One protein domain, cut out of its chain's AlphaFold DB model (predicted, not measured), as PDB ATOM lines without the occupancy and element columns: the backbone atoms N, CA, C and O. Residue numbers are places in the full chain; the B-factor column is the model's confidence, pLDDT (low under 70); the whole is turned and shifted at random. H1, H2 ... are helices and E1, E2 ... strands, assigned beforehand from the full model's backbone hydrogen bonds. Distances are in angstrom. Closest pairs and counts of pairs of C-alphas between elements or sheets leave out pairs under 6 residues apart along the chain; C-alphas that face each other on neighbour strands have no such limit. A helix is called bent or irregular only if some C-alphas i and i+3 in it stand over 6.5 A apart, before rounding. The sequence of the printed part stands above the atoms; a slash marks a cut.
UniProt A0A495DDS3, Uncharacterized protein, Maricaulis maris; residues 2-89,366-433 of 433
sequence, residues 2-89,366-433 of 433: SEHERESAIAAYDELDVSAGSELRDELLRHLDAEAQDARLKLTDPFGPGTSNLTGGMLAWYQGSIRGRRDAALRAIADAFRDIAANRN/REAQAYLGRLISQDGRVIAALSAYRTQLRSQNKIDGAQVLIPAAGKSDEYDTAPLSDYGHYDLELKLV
ATOM      1  N   SER A   2     -15.995  95.515  -4.440       94.38
ATOM      2  CA  SER A   2     -15.040  96.542  -4.020       94.38
ATOM      3  C   SER A   2     -14.624  96.331  -2.557       94.38
ATOM      4  O   SER A   2     -15.317  95.656  -1.796       94.38
ATOM      5  N   GLU A   3     -13.489  96.904  -2.158       93.56
ATOM      6  CA  GLU A   3     -12.995  96.858  -0.772       93.56
ATOM      7  C   GLU A   3     -14.032  97.421   0.215       93.56
ATOM      8  O   GLU A   3     -14.331  96.790   1.225       93.56
ATOM      9  N   HIS A   4     -14.699  98.520  -0.157       95.94
ATOM     10  CA  HIS A   4     -15.762  99.134   0.639       95.94
ATOM     11  C   HIS A   4     -16.990  98.223   0.820       95.94
ATOM     12  O   HIS A   4     -17.531  98.120   1.918       95.94
ATOM     13  N   GLU A   5     -17.417  97.515  -0.232       96.31
ATOM     14  CA  GLU A   5     -18.524  96.548  -0.133       96.31
ATOM     15  C   GLU A   5     -18.173  95.375   0.790       96.31
ATOM     16  O   GLU A   5     -19.038  94.881   1.516       96.31
ATOM     17  N   ARG A   6     -16.911  94.919   0.776       95.44
ATOM     18  CA  ARG A   6     -16.442  93.850   1.674       95.44
ATOM     19  C   ARG A   6     -16.480  94.301   3.121       95.44
ATOM     20  O   ARG A   6     -17.061  93.607   3.954       95.44
ATOM     21  N   GLU A   7     -15.890  95.457   3.397       95.81
ATOM     22  CA  GLU A   7     -15.834  96.016   4.742       95.81
ATOM     23  C   GLU A   7     -17.242  96.269   5.291       95.81
ATOM     24  O   GLU A   7     -17.534  95.867   6.414       95.81
ATOM     25  N   SER A   8     -18.143  96.824   4.475       97.31
ATOM     26  CA  SER A   8     -19.543  97.041   4.849       97.31
ATOM     27  C   SER A   8     -20.270  95.733   5.183       97.31
ATOM     28  O   SER A   8     -20.949  95.660   6.206       97.31
ATOM     29  N   ALA A   9     -20.096  94.674   4.383       97.19
ATOM     30  CA  ALA A   9     -20.721  93.376   4.648       97.19
ATOM     31  C   ALA A   9     -20.216  92.730   5.951       97.19
ATOM     32  O   ALA A   9     -21.000  92.139   6.694       97.19
ATOM     33  N   ILE A  10     -18.917  92.850   6.240       96.50
ATOM     34  CA  ILE A  10     -18.306  92.321   7.468       96.50
ATOM     35  C   ILE A  10     -18.734  93.150   8.684       96.50
ATOM     36  O   ILE A  10     -19.112  92.580   9.707       96.50
ATOM     37  N   ALA A  11     -18.727  94.482   8.568       97.25
ATOM     38  CA  ALA A  11     -19.178  95.390   9.619       97.25
ATOM     39  C   ALA A  11     -20.651  95.149   9.977       97.25
ATOM     40  O   ALA A  11     -20.966  94.994  11.150       97.25
ATOM     41  N   ALA A  12     -21.527  94.977   8.982       97.44
ATOM     42  CA  ALA A  12     -22.947  94.704   9.206       97.44
ATOM     43  C   ALA A  12     -23.217  93.421  10.021       97.44
ATOM     44  O   ALA A  12     -24.263  93.309  10.671       97.44
ATOM     45  N   TYR A  13     -22.309  92.439   9.968       97.56
ATOM     46  CA  TYR A  13     -22.371  91.243  10.807       97.56
ATOM     47  C   TYR A  13     -21.755  91.469  12.194       97.56
ATOM     48  O   TYR A  13     -22.344  91.065  13.191       97.56
ATOM     49  N   ASP A  14     -20.599  92.129  12.271       96.94
ATOM     50  CA  ASP A  14     -19.889  92.400  13.531       96.94
ATOM     51  C   ASP A  14     -20.647  93.372  14.460       96.94
ATOM     52  O   ASP A  14     -20.539  93.289  15.683       96.94
ATOM     53  N   GLU A  15     -21.461  94.258  13.881       97.31
ATOM     54  CA  GLU A  15     -22.342  95.199  14.587       97.31
ATOM     55  C   GLU A  15     -23.609  94.546  15.165       97.31
ATOM     56  O   GLU A  15     -24.375  95.206  15.867       97.31
ATOM     57  N   LEU A  16     -23.860  93.257  14.898       97.62
ATOM     58  CA  LEU A  16     -24.977  92.542  15.517       97.62
ATOM     59  C   LEU A  16     -24.768  92.441  17.034       97.62
ATOM     60  O   LEU A  16     -23.924  91.682  17.521       97.62
ATOM     61  N   ASP A  17     -25.594  93.156  17.791       97.81
ATOM     62  CA  ASP A  17     -25.587  93.077  19.245       97.81
ATOM     63  C   ASP A  17     -26.376  91.857  19.738       97.81
ATOM     64  O   ASP A  17     -27.604  91.862  19.812       97.81
ATOM     65  N   VAL A  18     -25.657  90.797  20.105       97.00
ATOM     66  CA  VAL A  18     -26.209  89.577  20.726       97.00
ATOM     67  C   VAL A  18     -25.910  89.501  22.232       97.00
ATOM     68  O   VAL A  18     -25.949  88.425  22.837       97.00
ATOM     69  N   SER A  19     -25.555  90.631  22.851       96.94
ATOM     70  CA  SER A  19     -25.232  90.707  24.275       96.94
ATOM     71  C   SER A  19     -26.466  90.535  25.178       96.94
ATOM     72  O   SER A  19     -27.600  90.367  24.731       96.94
ATOM     73  N   ALA A  20     -26.252  90.458  26.493       95.12
ATOM     74  CA  ALA A  20     -27.352  90.343  27.451       95.12
ATOM     75  C   ALA A  20     -28.211  91.619  27.459       95.12
ATOM     76  O   ALA A  20     -27.685  92.695  27.716       95.12
ATOM     77  N   GLY A  21     -29.523  91.475  27.235       94.94
ATOM     78  CA  GLY A  21     -30.472  92.594  27.187       94.94
ATOM     79  C   GLY A  21     -30.547  93.310  25.834       94.94
ATOM     80  O   GLY A  21     -31.175  94.361  25.752       94.94
ATOM     81  N   SER A  22     -29.906  92.773  24.790       97.56
ATOM     82  CA  SER A  22     -30.066  93.289  23.433       97.56
ATOM     83  C   SER A  22     -31.391  92.833  22.813       97.56
ATOM     84  O   SER A  22     -31.895  91.748  23.111       97.56
ATOM     85  N   GLU A  23     -31.928  93.628  21.883       97.75
ATOM     86  CA  GLU A  23     -33.192  93.320  21.200       97.75
ATOM     87  C   GLU A  23     -33.148  91.970  20.460       97.75
ATOM     88  O   GLU A  23     -34.106  91.200  20.512       97.75
ATOM     89  N   LEU A  24     -32.017  91.644  19.822       97.06
ATOM     90  CA  LEU A  24     -31.824  90.366  19.126       97.06
ATOM     91  C   LEU A  24     -31.813  89.175  20.080       97.06
ATOM     92  O   LEU A  24     -32.279  88.091  19.726       97.06
ATOM     93  N   ARG A  25     -31.255  89.348  21.279       96.94
ATOM     94  CA  ARG A  25     -31.280  88.292  22.286       96.94
ATOM     95  C   ARG A  25     -32.677  88.139  22.874       96.94
ATOM     96  O   ARG A  25     -33.111  87.009  23.076       96.94
ATOM     97  N   ASP A  26     -33.388  89.236  23.102       97.38
ATOM     98  CA  ASP A  26     -34.779  89.194  23.549       97.38
ATOM     99  C   ASP A  26     -35.675  88.514  22.508       97.38
ATOM    100  O   ASP A  26     -36.545  87.728  22.871       97.38
ATOM    101  N   GLU A  27     -35.427  88.738  21.213       97.69
ATOM    102  CA  GLU A  27     -36.083  88.007  20.125       97.69
ATOM    103  C   GLU A  27     -35.858  86.492  20.234       97.69
ATOM    104  O   GLU A  27     -36.830  85.739  20.207       97.69
ATOM    105  N   LEU A  28     -34.611  86.043  20.433       97.19
ATOM    106  CA  LEU A  28     -34.303  84.625  20.657       97.19
ATOM    107  C   LEU A  28     -35.083  84.075  21.861       97.19
ATOM    108  O   LEU A  28     -35.702  83.019  21.766       97.19
ATOM    109  N   LEU A  29     -35.095  84.802  22.983       96.88
ATOM    110  CA  LEU A  29     -35.759  84.382  24.220       96.88
ATOM    111  C   LEU A  29     -37.293  84.328  24.119       96.88
ATOM    112  O   LEU A  29     -37.909  83.584  24.877       96.88
ATOM    113  N   ARG A  30     -37.934  85.027  23.172       96.94
ATOM    114  CA  ARG A  30     -39.397  84.931  22.963       96.94
ATOM    115  C   ARG A  30     -39.857  83.536  22.532       96.94
ATOM    116  O   ARG A  30     -41.020  83.199  22.729       96.94
ATOM    117  N   HIS A  31     -38.970  82.722  21.958       95.75
ATOM    118  CA  HIS A  31     -39.283  81.340  21.579       95.75
ATOM    119  C   HIS A  31     -39.265  80.363  22.765       95.75
ATOM    120  O   HIS A  31     -39.812  79.264  22.656       95.75
ATOM    121  N   LEU A  32     -38.674  80.769  23.893       94.56
ATOM    122  CA  LEU A  32     -38.370  79.907  25.031       94.56
ATOM    123  C   LEU A  32     -39.630  79.275  25.635       94.56
ATOM    124  O   LEU A  32     -39.683  78.058  25.779       94.56
ATOM    125  N   ASP A  33     -40.661  80.079  25.915       93.00
ATOM    126  CA  ASP A  33     -41.893  79.606  26.562       93.00
ATOM    127  C   ASP A  33     -42.673  78.618  25.682       93.00
ATOM    128  O   ASP A  33     -43.289  77.681  26.190       93.00
ATOM    129  N   ALA A  34     -42.642  78.813  24.359       93.00
ATOM    130  CA  ALA A  34     -43.304  77.922  23.411       93.00
ATOM    131  C   ALA A  34     -42.574  76.573  23.310       93.00
ATOM    132  O   ALA A  34     -43.212  75.524  23.355       93.00
ATOM    133  N   GLU A  35     -41.241  76.587  23.221       92.44
ATOM    134  CA  GLU A  35     -40.439  75.359  23.187       92.44
ATOM    135  C   GLU A  35     -40.416  74.629  24.534       92.44
ATOM    136  O   GLU A  35     -40.369  73.402  24.567       92.44
ATOM    137  N   ALA A  36     -40.492  75.352  25.654       90.62
ATOM    138  CA  ALA A  36     -40.562  74.765  26.991       90.62
ATOM    139  C   ALA A  36     -41.855  73.967  27.231       90.62
ATOM    140  O   ALA A  36     -41.920  73.160  28.155       90.62
ATOM    141  N   GLN A  37     -42.891  74.186  26.421       90.44
ATOM    142  CA  GLN A  37     -44.141  73.426  26.482       90.44
ATOM    143  C   GLN A  37     -44.138  72.200  25.554       90.44
ATOM    144  O   GLN A  37     -45.040  71.366  25.652       90.44
ATOM    145  N   ASP A  38     -43.143  72.062  24.669       89.00
ATOM    146  CA  ASP A  38     -43.043  70.925  23.756       89.00
ATOM    147  C   ASP A  38     -42.416  69.709  24.458       89.00
ATOM    148  O   ASP A  38     -41.281  69.737  24.935       89.00
ATOM    149  N   ALA A  39     -43.152  68.597  24.488       85.06
ATOM    150  CA  ALA A  39     -42.682  67.342  25.066       85.06
ATOM    151  C   ALA A  39     -41.533  66.699  24.263       85.06
ATOM    152  O   ALA A  39     -40.828  65.829  24.789       85.06
ATOM    153  N   ARG A  40     -41.366  67.069  22.983       85.88
ATOM    154  CA  ARG A  40     -40.378  66.481  22.068       85.88
ATOM    155  C   ARG A  40     -39.648  67.552  21.268       85.88
ATOM    156  O   ARG A  40     -40.035  67.898  20.154       85.88
ATOM    157  N   LEU A  41     -38.503  67.977  21.784       87.50
ATOM    158  CA  LEU A  41     -37.645  68.942  21.106       87.50
ATOM    159  C   LEU A  41     -36.822  68.254  20.015       87.50
ATOM    160  O   LEU A  41     -35.975  67.404  20.294       87.50
ATOM    161  N   LYS A  42     -37.065  68.625  18.757       87.19
ATOM    162  CA  LYS A  42     -36.283  68.147  17.607       87.19
ATOM    163  C   LYS A  42     -35.042  69.001  17.408       87.19
ATOM    164  O   LYS A  42     -35.146  70.225  17.354       87.19
ATOM    165  N   LEU A  43     -33.894  68.348  17.240       86.25
ATOM    166  CA  LEU A  43     -32.642  69.021  16.908       86.25
ATOM    167  C   LEU A  43     -32.323  68.952  15.418       86.25
ATOM    168  O   LEU A  43     -32.639  67.972  14.740       86.25
ATOM    169  N   THR A  44     -31.640  69.981  14.920       84.56
ATOM    170  CA  THR A  44     -31.024  69.937  13.591       84.56
ATOM    171  C   THR A  44     -29.900  68.901  13.524       84.56
ATOM    172  O   THR A  44     -29.190  68.681  14.506       84.56
ATOM    173  N   ASP A  45     -29.722  68.280  12.350       77.12
ATOM    174  CA  ASP A  45     -28.686  67.259  12.126       77.12
ATOM    175  C   ASP A  45     -27.288  67.833  12.399       77.12
ATOM    176  O   ASP A  45     -26.883  68.784  11.715       77.12
ATOM    177  N   PRO A  46     -26.517  67.250  13.338       68.25
ATOM    178  CA  PRO A  46     -25.174  67.721  13.639       68.25
ATOM    179  C   PRO A  46     -24.226  67.710  12.437       68.25
ATOM    180  O   PRO A  46     -23.259  68.467  12.385       68.25
ATOM    181  N   PHE A  47     -24.518  66.901  11.423       62.69
ATOM    182  CA  PHE A  47     -23.668  66.728  10.250       62.69
ATOM    183  C   PHE A  47     -24.302  67.283   8.967       62.69
ATOM    184  O   PHE A  47     -23.715  67.160   7.894       62.69
ATOM    185  N   GLY A  48     -25.468  67.927   9.070       67.25
ATOM    186  CA  GLY A  48     -26.085  68.617   7.943       67.25
ATOM    187  C   GLY A  48     -25.249  69.816   7.467       67.25
ATOM    188  O   GLY A  48     -24.351  70.269   8.185       67.25
ATOM    189  N   PRO A  49     -25.562  70.379   6.285       64.75
ATOM    190  CA  PRO A  49     -24.900  71.572   5.744       64.75
ATOM    191  C   PRO A  49     -25.241  72.861   6.516       64.75
ATOM    192  O   PRO A  49     -24.890  73.953   6.088       64.75
ATOM    193  N   GLY A  50     -25.986  72.764   7.617       76.31
ATOM    194  CA  GLY A  50     -26.367  73.891   8.456       76.31
ATOM    195  C   GLY A  50     -25.715  73.845   9.832       76.31
ATOM    196  O   GLY A  50     -24.898  72.982  10.151       76.31
ATOM    197  N   THR A  51     -26.136  74.786  10.665       81.00
ATOM    198  CA  THR A  51     -25.832  74.834  12.095       81.00
ATOM    199  C   THR A  51     -26.352  73.590  12.808       81.00
ATOM    200  O   THR A  51     -27.516  73.203  12.644       81.00
ATOM    201  N   SER A  52     -25.488  72.971  13.600       84.94
ATOM    202  CA  SER A  52     -25.760  71.714  14.287       84.94
ATOM    203  C   SER A  52     -26.528  71.916  15.595       84.94
ATOM    204  O   SER A  52     -26.363  72.918  16.290       84.94
ATOM    205  N   ASN A  53     -27.344  70.920  15.949       86.94
ATOM    206  CA  ASN A  53     -27.965  70.766  17.264       86.94
ATOM    207  C   ASN A  53     -28.886  71.928  17.720       86.94
ATOM    208  O   ASN A  53     -29.110  72.113  18.918       86.94
ATOM    209  N   LEU A  54     -29.458  72.713  16.809       91.44
ATOM    210  CA  LEU A  54     -30.401  73.783  17.155       91.44
ATOM    211  C   LEU A  54     -31.812  73.228  17.379       91.44
ATOM    212  O   LEU A  54     -32.229  72.329  16.649       91.44
ATOM    213  N   THR A  55     -32.550  73.781  18.347       93.25
ATOM    214  CA  THR A  55     -34.010  73.592  18.433       93.25
ATOM    215  C   THR A  55     -34.723  74.363  17.313       93.25
ATOM    216  O   THR A  55     -34.093  75.115  16.562       93.25
ATOM    217  N   GLY A  56     -36.043  74.204  17.183       92.38
ATOM    218  CA  GLY A  56     -36.824  74.901  16.158       92.38
ATOM    219  C   GLY A  56     -36.776  76.427  16.302       92.38
ATOM    220  O   GLY A  56     -36.556  77.129  15.316       92.38
ATOM    221  N   GLY A  57     -36.910  76.934  17.526       94.81
ATOM    222  CA  GLY A  57     -36.839  78.349  17.884       94.81
ATOM    223  C   GLY A  57     -35.449  78.937  17.663       94.81
ATOM    224  O   GLY A  57     -35.318  79.977  17.021       94.81
ATOM    225  N   MET A  58     -34.394  78.230  18.086       95.25
ATOM    226  CA  MET A  58     -33.014  78.632  17.782       95.25
ATOM    227  C   MET A  58     -32.753  78.706  16.280       95.25
ATOM    228  O   MET A  58     -32.117  79.648  15.809       95.25
ATOM    229  N   LEU A  59     -33.213  77.701  15.530       94.19
ATOM    230  CA  LEU A  59     -33.029  77.649  14.087       94.19
ATOM    231  C   LEU A  59     -33.770  78.795  13.399       94.19
ATOM    232  O   LEU A  59     -33.193  79.437  12.524       94.19
ATOM    233  N   ALA A  60     -35.017  79.062  13.796       95.44
ATOM    234  CA  ALA A  60     -35.819  80.154  13.257       95.44
ATOM    235  C   ALA A  60     -35.148  81.514  13.502       95.44
ATOM    236  O   ALA A  60     -34.947  82.271  12.552       95.44
ATOM    237  N   TRP A  61     -34.711  81.780  14.738       96.88
ATOM    238  CA  TRP A  61     -33.968  82.992  15.090       96.88
ATOM    239  C   TRP A  61     -32.664  83.121  14.295       96.88
ATOM    240  O   TRP A  61     -32.386  84.159  13.694       96.88
ATOM    241  N   TYR A  62     -31.873  82.046  14.222       95.88
ATOM    242  CA  TYR A  62     -30.616  82.058  13.478       95.88
ATOM    243  C   TYR A  62     -30.851  82.349  11.990       95.88
ATOM    244  O   TYR A  62     -30.150  83.170  11.399       95.88
ATOM    245  N   GLN A  63     -31.844  81.704  11.373       94.81
ATOM    246  CA  GLN A  63     -32.174  81.914   9.963       94.81
ATOM    247  C   GLN A  63     -32.698  83.327   9.685       94.81
ATOM    248  O   GLN A  63     -32.315  83.905   8.668       94.81
ATOM    249  N   GLY A  64     -33.540  83.870  10.570       96.50
ATOM    250  CA  GLY A  64     -34.149  85.191  10.414       96.50
ATOM    251  C   GLY A  64     -33.173  86.343  10.647       96.50
ATOM    252  O   GLY A  64     -33.127  87.278   9.849       96.50
ATOM    253  N   SER A  65     -32.356  86.251  11.698       96.62
ATOM    254  CA  SER A  65     -31.617  87.410  12.215       96.62
ATOM    255  C   SER A  65     -30.104  87.340  11.972       96.62
ATOM    256  O   SER A  65     -29.454  88.380  11.846       96.62
ATOM    257  N   ILE A  66     -29.526  86.137  11.849       96.75
ATOM    258  CA  ILE A  66     -28.065  85.938  11.802       96.75
ATOM    259  C   ILE A  66     -27.582  85.505  10.410       96.75
ATOM    260  O   ILE A  66     -26.681  86.126   9.840       96.75
ATOM    261  N   ARG A  67     -28.195  84.461   9.835       94.38
ATOM    262  CA  ARG A  67     -27.701  83.744   8.648       94.38
ATOM    263  C   ARG A  67     -27.423  84.656   7.458       94.38
ATOM    264  O   ARG A  67     -26.338  84.597   6.897       94.38
ATOM    265  N   GLY A  68     -28.365  85.522   7.082       94.75
ATOM    266  CA  GLY A  68     -28.210  86.363   5.889       94.75
ATOM    267  C   GLY A  68     -27.001  87.303   5.958       94.75
ATOM    268  O   GLY A  68     -26.255  87.429   4.985       94.75
ATOM    269  N   ARG A  69     -26.774  87.926   7.124       97.00
ATOM    270  CA  ARG A  69     -25.631  88.827   7.352       97.00
ATOM    271  C   ARG A  69     -24.322  88.048   7.443       97.00
ATOM    272  O   ARG A  69     -23.335  88.444   6.829       97.00
ATOM    273  N   ARG A  70     -24.342  86.899   8.125       94.94
ATOM    274  CA  ARG A  70     -23.195  85.988   8.205       94.94
ATOM    275  C   ARG A  70     -22.757  85.497   6.824       94.94
ATOM    276  O   ARG A  70     -21.581  85.586   6.490       94.94
ATOM    277  N   ASP A  71     -23.699  85.047   5.997       93.06
ATOM    278  CA  ASP A  71     -23.438  84.542   4.643       93.06
ATOM    279  C   ASP A  71     -22.896  85.650   3.717       93.06
ATOM    280  O   ASP A  71     -22.133  85.382   2.786       93.06
ATOM    281  N   ALA A  72     -23.285  86.912   3.934       95.06
ATOM    282  CA  ALA A  72     -22.710  88.057   3.225       95.06
ATOM    283  C   ALA A  72     -21.259  88.332   3.660       95.06
ATOM    284  O   ALA A  72     -20.386  88.469   2.801       95.06
ATOM    285  N   ALA A  73     -20.983  88.339   4.968       95.44
ATOM    286  CA  ALA A  73     -19.634  88.514   5.511       95.44
ATOM    287  C   ALA A  73     -18.682  87.380   5.083       95.44
ATOM    288  O   ALA A  73     -17.565  87.640   4.639       95.44
ATOM    289  N   LEU A  74     -19.137  86.123   5.122       92.88
ATOM    290  CA  LEU A  74     -18.375  84.962   4.646       92.88
ATOM    291  C   LEU A  74     -18.010  85.067   3.164       92.88
ATOM    292  O   LEU A  74     -16.865  84.807   2.795       92.88
ATOM    293  N   ARG A  75     -18.956  85.484   2.312       93.88
ATOM    294  CA  ARG A  75     -18.690  85.723   0.884       93.88
ATOM    295  C   ARG A  75     -17.671  86.840   0.674       93.88
ATOM    296  O   ARG A  75     -16.769  86.671  -0.141       93.88
ATOM    297  N   ALA A  76     -17.766  87.931   1.437       95.31
ATOM    298  CA  ALA A  76     -16.801  89.028   1.389       95.31
ATOM    299  C   ALA A  76     -15.375  88.566   1.743       95.31
ATOM    300  O   ALA A  76     -14.423  88.898   1.033       95.31
ATOM    301  N   ILE A  77     -15.236  87.759   2.802       94.50
ATOM    302  CA  ILE A  77     -13.959  87.173   3.240       94.50
ATOM    303  C   ILE A  77     -13.421  86.195   2.188       94.50
ATOM    304  O   ILE A  77     -12.248  86.263   1.821       94.50
ATOM    305  N   ALA A  78     -14.272  85.315   1.655       92.19
ATOM    306  CA  ALA A  78     -13.887  84.363   0.617       92.19
ATOM    307  C   ALA A  78     -13.410  85.066  -0.666       92.19
ATOM    308  O   ALA A  78     -12.415  84.655  -1.264       92.19
ATOM    309  N   ASP A  79     -14.078  86.148  -1.073       93.19
ATOM    310  CA  ASP A  79     -13.653  86.973  -2.204       93.19
ATOM    311  C   ASP A  79     -12.308  87.664  -1.930       93.19
ATOM    312  O   ASP A  79     -11.475  87.740  -2.832       93.19
ATOM    313  N   ALA A  80     -12.045  88.109  -0.693       93.44
ATOM    314  CA  ALA A  80     -10.742  88.660  -0.317       93.44
ATOM    315  C   ALA A  80      -9.615  87.616  -0.458       93.44
ATOM    316  O   ALA A  80      -8.585  87.903  -1.071       93.44
ATOM    317  N   PHE A  81      -9.819  86.382   0.023       93.12
ATOM    318  CA  PHE A  81      -8.861  85.283  -0.180       93.12
ATOM    319  C   PHE A  81      -8.697  84.900  -1.661       93.12
ATOM    320  O   PHE A  81      -7.585  84.595  -2.100       93.12
ATOM    321  N   ARG A  82      -9.770  84.965  -2.461       91.31
ATOM    322  CA  ARG A  82      -9.720  84.683  -3.904       91.31
ATOM    323  C   ARG A  82      -8.898  85.720  -4.675       91.31
ATOM    324  O   ARG A  82      -8.113  85.338  -5.541       91.31
ATOM    325  N   ASP A  83      -9.024  87.001  -4.342       91.88
ATOM    326  CA  ASP A  83      -8.229  88.071  -4.961       91.88
ATOM    327  C   ASP A  83      -6.731  87.913  -4.674       91.88
ATOM    328  O   ASP A  83      -5.888  88.074  -5.561       91.88
ATOM    329  N   ILE A  84      -6.386  87.563  -3.431       90.00
ATOM    330  CA  ILE A  84      -5.000  87.307  -3.015       90.00
ATOM    331  C   ILE A  84      -4.386  86.181  -3.854       90.00
ATOM    332  O   ILE A  84      -3.233  86.260  -4.284       90.00
ATOM    333  N   ALA A  85      -5.179  85.150  -4.115       87.00
ATOM    334  CA  ALA A  85      -4.798  84.002  -4.913       87.00
ATOM    335  C   ALA A  85      -4.617  84.284  -6.401       87.00
ATOM    336  O   ALA A  85      -3.617  83.857  -6.989       87.00
ATOM    337  N   ALA A  86      -5.546  85.037  -6.996       87.38
ATOM    338  CA  ALA A  86      -5.469  85.444  -8.396       87.38
ATOM    339  C   ALA A  86      -4.149  86.176  -8.698       87.38
ATOM    340  O   ALA A  86      -3.545  85.967  -9.747       87.38
ATOM    341  N   ASN A  87      -3.635  86.945  -7.734       83.81
ATOM    342  CA  ASN A  87      -2.374  87.676  -7.864       83.81
ATOM    343  C   ASN A  87      -1.106  86.799  -7.799       83.81
ATOM    344  O   ASN A  87      -0.016  87.293  -8.091       83.81
ATOM    345  N   ARG A  88      -1.198  85.525  -7.390       77.00
ATOM    346  CA  ARG A  88      -0.031  84.638  -7.203       77.00
ATOM    347  C   ARG A  88      -0.096  83.312  -7.956       77.00
ATOM    348  O   ARG A  88       0.780  82.478  -7.743       77.00
ATOM    349  N   ASN A  89      -1.106  83.091  -8.800       75.94
ATOM    350  CA  ASN A  89      -1.401  81.774  -9.392       75.94
ATOM    351  C   ASN A  89      -1.512  80.640  -8.348       75.94
ATOM    352  O   ASN A  89      -1.422  79.463  -8.691       75.94
ATOM    353  N   ARG A 366      -2.990  89.331   5.653       94.38
ATOM    354  CA  ARG A 366      -3.198  89.716   7.063       94.38
ATOM    355  C   ARG A 366      -4.541  90.403   7.292       94.38
ATOM    356  O   ARG A 366      -5.119  90.250   8.358       94.38
ATOM    357  N   GLU A 367      -5.008  91.152   6.305       94.81
ATOM    358  CA  GLU A 367      -6.277  91.867   6.362       94.81
ATOM    359  C   GLU A 367      -7.453  90.895   6.223       94.81
ATOM    360  O   GLU A 367      -8.339  90.885   7.071       94.81
ATOM    361  N   ALA A 368      -7.398  89.980   5.249       93.69
ATOM    362  CA  ALA A 368      -8.370  88.894   5.115       93.69
ATOM    363  C   ALA A 368      -8.447  88.021   6.383       93.69
ATOM    364  O   ALA A 368      -9.535  87.673   6.840       93.69
ATOM    365  N   GLN A 369      -7.300  87.729   7.006       93.56
ATOM    366  CA  GLN A 369      -7.231  87.058   8.308       93.56
ATOM    367  C   GLN A 369      -7.828  87.895   9.449       93.56
ATOM    368  O   GLN A 369      -8.491  87.346  10.324       93.56
ATOM    369  N   ALA A 370      -7.646  89.218   9.449       94.75
ATOM    370  CA  ALA A 370      -8.282  90.090  10.435       94.75
ATOM    371  C   ALA A 370      -9.814  90.093  10.284       94.75
ATOM    372  O   ALA A 370     -10.528  90.014  11.284       94.75
ATOM    373  N   TYR A 371     -10.322  90.109   9.047       95.00
ATOM    374  CA  TYR A 371     -11.752  89.960   8.769       95.00
ATOM    375  C   TYR A 371     -12.300  88.620   9.261       95.00
ATOM    376  O   TYR A 371     -13.343  88.585   9.915       95.00
ATOM    377  N   LEU A 372     -11.568  87.532   9.019       93.88
ATOM    378  CA  LEU A 372     -11.908  86.213   9.544       93.88
ATOM    379  C   LEU A 372     -11.922  86.188  11.078       93.88
ATOM    380  O   LEU A 372     -12.864  85.675  11.673       93.88
ATOM    381  N   GLY A 373     -10.931  86.798  11.731       93.69
ATOM    382  CA  GLY A 373     -10.881  86.900  13.191       93.69
ATOM    383  C   GLY A 373     -12.084  87.641  13.786       93.69
ATOM    384  O   GLY A 373     -12.634  87.202  14.797       93.69
ATOM    385  N   ARG A 374     -12.543  88.724  13.139       96.06
ATOM    386  CA  ARG A 374     -13.775  89.440  13.531       96.06
ATOM    387  C   ARG A 374     -15.009  88.552  13.391       96.06
ATOM    388  O   ARG A 374     -15.797  88.462  14.330       96.06
ATOM    389  N   LEU A 375     -15.135  87.850  12.262       94.69
ATOM    390  CA  LEU A 375     -16.225  86.902  12.027       94.69
ATOM    391  C   LEU A 375     -16.257  85.804  13.103       94.69
ATOM    392  O   LEU A 375     -17.305  85.585  13.699       94.69
ATOM    393  N   ILE A 376     -15.120  85.161  13.396       92.31
ATOM    394  CA  ILE A 376     -15.014  84.096  14.411       92.31
ATOM    395  C   ILE A 376     -15.390  84.621  15.803       92.31
ATOM    396  O   ILE A 376     -16.109  83.956  16.547       92.31
ATOM    397  N   SER A 377     -14.940  85.828  16.158       94.25
ATOM    398  CA  SER A 377     -15.307  86.474  17.424       94.25
ATOM    399  C   SER A 377     -16.820  86.697  17.534       94.25
ATOM    400  O   SER A 377     -17.426  86.418  18.573       94.25
ATOM    401  N   GLN A 378     -17.455  87.159  16.453       96.69
ATOM    402  CA  GLN A 378     -18.904  87.334  16.405       96.69
ATOM    403  C   GLN A 378     -19.657  85.995  16.431       96.69
ATOM    404  O   GLN A 378     -20.618  85.859  17.185       96.69
ATOM    405  N   ASP A 379     -19.194  84.981  15.696       94.75
ATOM    406  CA  ASP A 379     -19.740  83.619  15.748       94.75
ATOM    407  C   ASP A 379     -19.679  83.054  17.179       94.75
ATOM    408  O   ASP A 379     -20.654  82.475  17.659       94.75
ATOM    409  N   GLY A 380     -18.590  83.304  17.916       92.38
ATOM    410  CA  GLY A 380     -18.474  82.955  19.334       92.38
ATOM    411  C   GLY A 380     -19.528  83.639  20.214       92.38
ATOM    412  O   GLY A 380     -20.114  82.995  21.089       92.38
ATOM    413  N   ARG A 381     -19.835  84.919  19.957       96.44
ATOM    414  CA  ARG A 381     -20.915  85.649  20.649       96.44
ATOM    415  C   ARG A 381     -22.295  85.055  20.333       96.44
ATOM    416  O   ARG A 381     -23.100  84.870  21.246       96.44
ATOM    417  N   VAL A 382     -22.550  84.688  19.076       96.00
ATOM    418  CA  VAL A 382     -23.794  84.019  18.651       96.00
ATOM    419  C   VAL A 382     -23.940  82.645  19.320       96.00
ATOM    420  O   VAL A 382     -24.997  82.340  19.873       96.00
ATOM    421  N   ILE A 383     -22.880  81.828  19.342       93.50
ATOM    422  CA  ILE A 383     -22.877  80.512  20.009       93.50
ATOM    423  C   ILE A 383     -23.127  80.661  21.514       93.50
ATOM    424  O   ILE A 383     -23.883  79.876  22.094       93.50
ATOM    425  N   ALA A 384     -22.546  81.678  22.157       93.00
ATOM    426  CA  ALA A 384     -22.788  81.961  23.568       93.00
ATOM    427  C   ALA A 384     -24.257  82.336  23.838       93.00
ATOM    428  O   ALA A 384     -24.836  81.860  24.817       93.00
ATOM    429  N   ALA A 385     -24.887  83.125  22.961       96.00
ATOM    430  CA  ALA A 385     -26.310  83.457  23.059       96.00
ATOM    431  C   ALA A 385     -27.206  82.210  22.919       96.00
ATOM    432  O   ALA A 385     -28.083  81.983  23.755       96.00
ATOM    433  N   LEU A 386     -26.927  81.351  21.932       95.06
ATOM    434  CA  LEU A 386     -27.627  80.073  21.741       95.06
ATOM    435  C   LEU A 386     -27.439  79.125  22.941       95.06
ATOM    436  O   LEU A 386     -28.391  78.505  23.411       95.06
ATOM    437  N   SER A 387     -26.228  79.054  23.497       92.12
ATOM    438  CA  SER A 387     -25.920  78.250  24.691       92.12
ATOM    439  C   SER A 387     -26.645  78.764  25.941       92.12
ATOM    440  O   SER A 387     -27.124  77.979  26.766       92.12
ATOM    441  N   ALA A 388     -26.768  80.086  26.080       93.50
ATOM    442  CA  ALA A 388     -27.540  80.695  27.154       93.50
ATOM    443  C   ALA A 388     -29.034  80.361  27.024       93.50
ATOM    444  O   ALA A 388     -29.647  79.976  28.020       93.50
ATOM    445  N   TYR A 389     -29.592  80.419  25.809       94.50
ATOM    446  CA  TYR A 389     -30.963  79.976  25.546       94.50
ATOM    447  C   TYR A 389     -31.158  78.507  25.939       94.50
ATOM    448  O   TYR A 389     -32.088  78.197  26.676       94.50
ATOM    449  N   ARG A 390     -30.250  77.597  25.548       91.81
ATOM    450  CA  ARG A 390     -30.313  76.174  25.952       91.81
ATOM    451  C   ARG A 390     -30.376  75.988  27.460       91.81
ATOM    452  O   ARG A 390     -31.151  75.179  27.965       91.81
ATOM    453  N   THR A 391     -29.532  76.730  28.169       90.62
ATOM    454  CA  THR A 391     -29.440  76.664  29.628       90.62
ATOM    455  C   THR A 391     -30.752  77.110  30.276       90.62
ATOM    456  O   THR A 391     -31.210  76.477  31.225       90.62
ATOM    457  N   GLN A 392     -31.386  78.154  29.737       92.31
ATOM    458  CA  GLN A 392     -32.695  78.622  30.199       92.31
ATOM    459  C   GLN A 392     -33.827  77.659  29.826       92.31
ATOM    460  O   GLN A 392     -34.679  77.367  30.659       92.31
ATOM    461  N   LEU A 393     -33.802  77.090  28.620       90.00
ATOM    462  CA  LEU A 393     -34.807  76.123  28.181       90.00
ATOM    463  C   LEU A 393     -34.803  74.891  29.092       90.00
ATOM    464  O   LEU A 393     -35.854  74.401  29.497       90.00
ATOM    465  N   ARG A 394     -33.608  74.428  29.479       87.50
ATOM    466  CA  ARG A 394     -33.431  73.332  30.438       87.50
ATOM    467  C   ARG A 394     -33.938  73.689  31.838       87.50
ATOM    468  O   ARG A 394     -34.483  72.820  32.507       87.50
ATOM    469  N   SER A 395     -33.739  74.922  32.304       88.12
ATOM    470  CA  SER A 395     -34.172  75.319  33.652       88.12
ATOM    471  C   SER A 395     -35.686  75.528  33.757       88.12
ATOM    472  O   SER A 395     -36.255  75.320  34.832       88.12
ATOM    473  N   GLN A 396     -36.341  75.905  32.657       86.94
ATOM    474  CA  GLN A 396     -37.796  76.060  32.587       86.94
ATOM    475  C   GLN A 396     -38.538  74.740  32.366       86.94
ATOM    476  O   GLN A 396     -39.640  74.572  32.892       86.94
ATOM    477  N   ASN A 397     -37.928  73.787  31.657       70.38
ATOM    478  CA  ASN A 397     -38.468  72.443  31.483       70.38
ATOM    479  C   ASN A 397     -38.388  71.633  32.791       70.38
ATOM    480  O   ASN A 397     -37.530  70.775  32.982       70.38
ATOM    481  N   LYS A 398     -39.326  71.900  33.707       57.75
ATOM    482  CA  LYS A 398     -39.560  71.128  34.942       57.75
ATOM    483  C   LYS A 398     -40.300  69.802  34.706       57.75
ATOM    484  O   LYS A 398     -40.691  69.151  35.670       57.75
ATOM    485  N   ILE A 399     -40.557  69.429  33.453       53.44
ATOM    486  CA  ILE A 399     -41.335  68.236  33.121       53.44
ATOM    487  C   ILE A 399     -40.398  67.025  33.109       53.44
ATOM    488  O   ILE A 399     -39.634  66.825  32.164       53.44
ATOM    489  N   ASP A 400     -40.484  66.203  34.157       54.16
ATOM    490  CA  ASP A 400     -39.949  64.841  34.160       54.16
ATOM    491  C   ASP A 400     -40.509  64.086  32.940       54.16
ATOM    492  O   ASP A 400     -41.696  63.760  32.885       54.16
ATOM    493  N   GLY A 401     -39.663  63.844  31.934       59.25
ATOM    494  CA  GLY A 401     -40.005  63.045  30.751       59.25
ATOM    495  C   GLY A 401     -39.879  63.732  29.388       59.25
ATOM    496  O   GLY A 401     -40.101  63.057  28.381       59.25
ATOM    497  N   ALA A 402     -39.502  65.014  29.309       72.25
ATOM    498  CA  ALA A 402     -39.216  65.652  28.020       72.25
ATOM    499  C   ALA A 402     -38.021  64.976  27.317       72.25
ATOM    500  O   ALA A 402     -36.981  64.708  27.932       72.25
ATOM    501  N   GLN A 403     -38.177  64.698  26.021       79.38
ATOM    502  CA  GLN A 403     -37.175  64.003  25.213       79.38
ATOM    503  C   GLN A 403     -36.625  64.912  24.123       79.38
ATOM    504  O   GLN A 403     -37.355  65.664  23.475       79.38
ATOM    505  N   VAL A 404     -35.326  64.788  23.889       75.81
ATOM    506  CA  VAL A 404     -34.642  65.391  22.753       75.81
ATOM    507  C   VAL A 404     -34.560  64.345  21.660       75.81
ATOM    508  O   VAL A 404     -34.044  63.247  21.874       75.81
ATOM    509  N   LEU A 405     -35.092  64.694  20.494       79.69
ATOM    510  CA  LEU A 405     -35.012  63.884  19.291       79.69
ATOM    511  C   LEU A 405     -33.765  64.295  18.516       79.69
ATOM    512  O   LEU A 405     -33.700  65.386  17.939       79.69
ATOM    513  N   ILE A 406     -32.782  63.405  18.511       78.31
ATOM    514  CA  ILE A 406     -31.499  63.584  17.843       78.31
ATOM    515  C   ILE A 406     -31.554  62.772  16.559       78.31
ATOM    516  O   ILE A 406     -31.864  61.586  16.630       78.31
ATOM    517  N   PRO A 407     -31.278  63.359  15.388       74.00
ATOM    518  CA  PRO A 407     -31.231  62.596  14.148       74.00
ATOM    519  C   PRO A 407     -30.283  61.403  14.299       74.00
ATOM    520  O   PRO A 407     -29.092  61.587  14.570       74.00
ATOM    521  N   ALA A 408     -30.815  60.187  14.161       68.94
ATOM    522  CA  ALA A 408     -30.024  58.975  14.279       68.94
ATOM    523  C   ALA A 408     -28.969  58.973  13.169       68.94
ATOM    524  O   ALA A 408     -29.225  59.361  12.021       68.94
ATOM    525  N   ALA A 409     -27.751  58.549  13.500       56.09
ATOM    526  CA  ALA A 409     -26.648  58.580  12.552       56.09
ATOM    527  C   ALA A 409     -26.947  57.687  11.329       56.09
ATOM    528  O   ALA A 409     -26.776  56.472  11.379       56.09
ATOM    529  N   GLY A 410     -27.339  58.303  10.209       51.66
ATOM    530  CA  GLY A 410     -27.533  57.621   8.924       51.66
ATOM    531  C   GLY A 410     -28.981  57.394   8.478       51.66
ATOM    532  O   GLY A 410     -29.168  56.824   7.403       51.66
ATOM    533  N   LYS A 411     -29.999  57.861   9.217       56.47
ATOM    534  CA  LYS A 411     -31.401  57.828   8.763       56.47
ATOM    535  C   LYS A 411     -32.075  59.183   8.992       56.47
ATOM    536  O   LYS A 411     -32.189  59.627  10.124       56.47
ATOM    537  N   SER A 412     -32.532  59.835   7.918       53.84
ATOM    538  CA  SER A 412     -33.186  61.159   7.987       53.84
ATOM    539  C   SER A 412     -34.499  61.158   8.772       53.84
ATOM    540  O   SER A 412     -34.917  62.206   9.257       53.84
ATOM    541  N   ASP A 413     -35.124  59.985   8.899       65.19
ATOM    542  CA  ASP A 413     -36.470  59.824   9.452       65.19
ATOM    543  C   ASP A 413     -36.463  59.076  10.798       65.19
ATOM    544  O   ASP A 413     -37.516  58.868  11.401       65.19
ATOM    545  N   GLU A 414     -35.288  58.661  11.280       72.81
ATOM    546  CA  GLU A 414     -35.123  57.978  12.564       72.81
ATOM    547  C   GLU A 414     -34.426  58.923  13.541       72.81
ATOM    548  O   GLU A 414     -33.459  59.603  13.196       72.81
ATOM    549  N   TYR A 415     -34.938  58.980  14.764       77.88
ATOM    550  CA  TYR A 415     -34.406  59.831  15.813       77.88
ATOM    551  C   TYR A 415     -34.063  58.969  17.019       77.88
ATOM    552  O   TYR A 415     -34.912  58.216  17.501       77.88
ATOM    553  N   ASP A 416     -32.846  59.127  17.520       77.69
ATOM    554  CA  ASP A 416     -32.491  58.665  18.850       77.69
ATOM    555  C   ASP A 416     -33.146  59.595  19.876       77.69
ATOM    556  O   ASP A 416     -33.191  60.818  19.711       77.69
ATOM    557  N   THR A 417     -33.685  59.012  20.942       80.50
ATOM    558  CA  THR A 417     -34.277  59.762  22.052       80.50
ATOM    559  C   THR A 417     -33.274  59.854  23.189       80.50
ATOM    560  O   THR A 417     -32.865  58.824  23.727       80.50
ATOM    561  N   ALA A 418     -32.932  61.070  23.600       76.44
ATOM    562  CA  ALA A 418     -32.173  61.322  24.821       76.44
ATOM    563  C   ALA A 418     -33.035  62.092  25.832       76.44
ATOM    564  O   ALA A 418     -33.913  62.863  25.426       76.44
ATOM    565  N   PRO A 419     -32.821  61.911  27.145       78.69
ATOM    566  CA  PRO A 419     -33.465  62.764  28.132       78.69
ATOM    567  C   PRO A 419     -32.989  64.212  27.956       78.69
ATOM    568  O   PRO A 419     -31.820  64.473  27.673       78.69
ATOM    569  N   LEU A 420     -33.891  65.179  28.147       78.00
ATOM    570  CA  LEU A 420     -33.570  66.607  28.007       78.00
ATOM    571  C   LEU A 420     -32.435  67.079  28.934       78.00
ATOM    572  O   LEU A 420     -31.748  68.054  28.624       78.00
ATOM    573  N   SER A 421     -32.186  66.365  30.037       75.56
ATOM    574  CA  SER A 421     -31.028  66.585  30.912       75.56
ATOM    575  C   SER A 421     -29.697  66.569  30.165       75.56
ATOM    576  O   SER A 421     -28.787  67.314  30.538       75.56
ATOM    577  N   ASP A 422     -29.612  65.771  29.101       76.06
ATOM    578  CA  ASP A 422     -28.377  65.508  28.368       76.06
ATOM    579  C   ASP A 422     -28.162  66.519  27.237       76.06
ATOM    580  O   ASP A 422     -27.093  66.574  26.632       76.06
ATOM    581  N   TYR A 423     -29.144  67.393  26.987       73.69
ATOM    582  CA  TYR A 423     -29.117  68.364  25.895       73.69
ATOM    583  C   TYR A 423     -27.914  69.322  25.938       73.69
ATOM    584  O   TYR A 423     -27.428  69.782  24.906       73.69
ATOM    585  N   GLY A 424     -27.397  69.606  27.137       69.38
ATOM    586  CA  GLY A 424     -26.220  70.456  27.325       69.38
ATOM    587  C   GLY A 424     -24.898  69.826  26.874       69.38
ATOM    588  O   GLY A 424     -23.913  70.547  26.776       69.38
ATOM    589  N   HIS A 425     -24.865  68.517  26.604       73.62
ATOM    590  CA  HIS A 425     -23.654  67.803  26.189       73.62
ATOM    591  C   HIS A 425     -23.406  67.824  24.676       73.62
ATOM    592  O   HIS A 425     -22.348  67.383  24.237       73.62
ATOM    593  N   TYR A 426     -24.351  68.318  23.870       75.19
ATOM    594  CA  TYR A 426     -24.172  68.421  22.420       75.19
ATOM    595  C   TYR A 426     -23.495  69.739  22.058       75.19
ATOM    596  O   TYR A 426     -24.048  70.798  22.340       75.19
ATOM    597  N   ASP A 427     -22.355  69.702  21.377       80.81
ATOM    598  CA  ASP A 427     -21.667  70.927  20.965       80.81
ATOM    599  C   ASP A 427     -22.503  71.736  19.954       80.81
ATOM    600  O   ASP A 427     -23.127  71.185  19.042       80.81
ATOM    601  N   LEU A 428     -22.552  73.057  20.141       82.12
ATOM    602  CA  LEU A 428     -23.101  73.992  19.158       82.12
ATOM    603  C   LEU A 428     -21.985  74.424  18.218       82.12
ATOM    604  O   LEU A 428     -20.980  74.967  18.668       82.12
ATOM    605  N   GLU A 429     -22.188  74.240  16.918       79.81
ATOM    606  CA  GLU A 429     -21.197  74.613  15.916       79.81
ATOM    607  C   GLU A 429     -21.847  75.426  14.792       79.81
ATOM    608  O   GLU A 429     -22.802  74.990  14.135       79.81
ATOM    609  N   LEU A 430     -21.321  76.632  14.563       78.50
ATOM    610  CA  LEU A 430     -21.627  77.420  13.374       78.50
ATOM    611  C   LEU A 430     -20.663  77.010  12.268       78.50
ATOM    612  O   LEU A 430     -19.484  77.355  12.295       78.50
ATOM    613  N   LYS A 431     -21.165  76.277  11.277       76.19
ATOM    614  CA  LYS A 431     -20.332  75.822  10.166       76.19
ATOM    615  C   LYS A 431     -20.027  76.966   9.200       76.19
ATOM    616  O   LYS A 431     -20.916  77.738   8.832       76.19
ATOM    617  N   LEU A 432     -18.767  77.119   8.822       71.44
ATOM    618  CA  LEU A 432     -18.299  77.930   7.704       71.44
ATOM    619  C   LEU A 432     -18.669  77.154   6.429       71.44
ATOM    620  O   LEU A 432     -17.911  76.298   5.988       71.44
ATOM    621  N   VAL A 433     -19.873  77.371   5.893       58.34
ATOM    622  CA  VAL A 433     -20.362  76.691   4.674       58.34
ATOM    623  C   VAL A 433     -20.281  77.622   3.482       58.34
ATOM    624  O   VAL A 433     -20.711  78.787   3.612       58.34
TER     625      VAL A 433
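This is residues 2 to 89 and 366 to 433 of the 433 residues of an uncharacterized protein of Maricaulis maris (UniProt A0A495DDS3). Picture a flat model built along one long helix, H5: beside its first half, H1 and H4b, an arm of the bent helix H4, join it in an up-and-down bundle of three, each running against the one before it in the chain. Near its far end H2 and H3 fill in between H5 and the other arm, H4a, while H6 packs on both H5 and a small sheet. The printed part has 156 residues, mostly helix, in the order H1 H2 H3 E1 H4 H5 E2 E3 H6; the mixed sheet runs E1 E2 E3. It is only just compact, close to loose, with a radius of gyration of the C-alphas of 17.8 A and spans of 60 by 39 by 21 A.

Start at H1, residues 3 to 14, which touches H5, residues 366 to 396, with residues 10 to 14 alone; the closest C-alphas, of Asp 14 and Gln 378, are 5.9 A apart. H2, residues 23 to 29, and H3, residues 32 to 35, follow; H3 touches H5, C-alphas 32 and 393 being closest at 6.1 A. H4, residues 56 to 86, was assigned as one helix by its hydrogen bonds but is bent: C-alphas 65 and 68 are 7.3 A apart, and its arms H4a, residues 56 to 65, and H4b, residues 68 to 86, stand at a steep tilt of 60 degrees. H2 touches H4a, closest at C-alphas 28 and 61, 5.8 A. H4b touches H1, closest at C-alphas 73 and 10, 4.5 A, opposite ways at 38 degrees, only just a steep tilt. With residues 73 to 81 alone, H4b touches H5, closest at C-alphas 80 and 368, 5.9 A. E1, residues 40 to 42, is parallel to E2, residues 403 to 407, with N 405 and O 41 at 2.9 A. E2 and E3, residues 415 to 419, form an antiparallel hairpin, with N 404 and O 418 at 2.8 A. H6, residues 420 to 425, is on the sheet at a height of 8.5 A and touches H5, C-alphas 420 and 394 being closest at 7.2 A. H6 is irregular, C-alphas 421 and 424 being 7.1 A apart. Every O i to N i+4 pair is within hydrogen-bond range in H2, H4a, H4b and H5, against 7 of 8 in H1 and 0 of 2 in H6, where 2 of 3 O i to N i+3 pairs are; H3 is too short for an i+4 pair.

Find C-alpha 3 at (-12.995, 96.858, -0.772), where H1 begins its 16.5 A. H4a measures 14.1 A and H4b 26.9 A. H5 runs 45.1 A from (-3.198, 89.716, 7.063) to (-37.796, 76.060, 32.587). H6 ends at C-alpha 425, (-23.654, 67.803, 26.189).

The C-alphas farthest apart, of Asn 87 and Asp 400, are 60.8 A apart. Residues 90 to 365 are not printed; C-alphas 89 and 366 are 18.4 A apart across the cut. Look at residues 43 to 55 for the long link, E1 to H4. The mean pLDDT of the printed part is 87.0, and residues 46 to 49, 398 to 401, 408 to 413, 424 and 433 are under 70.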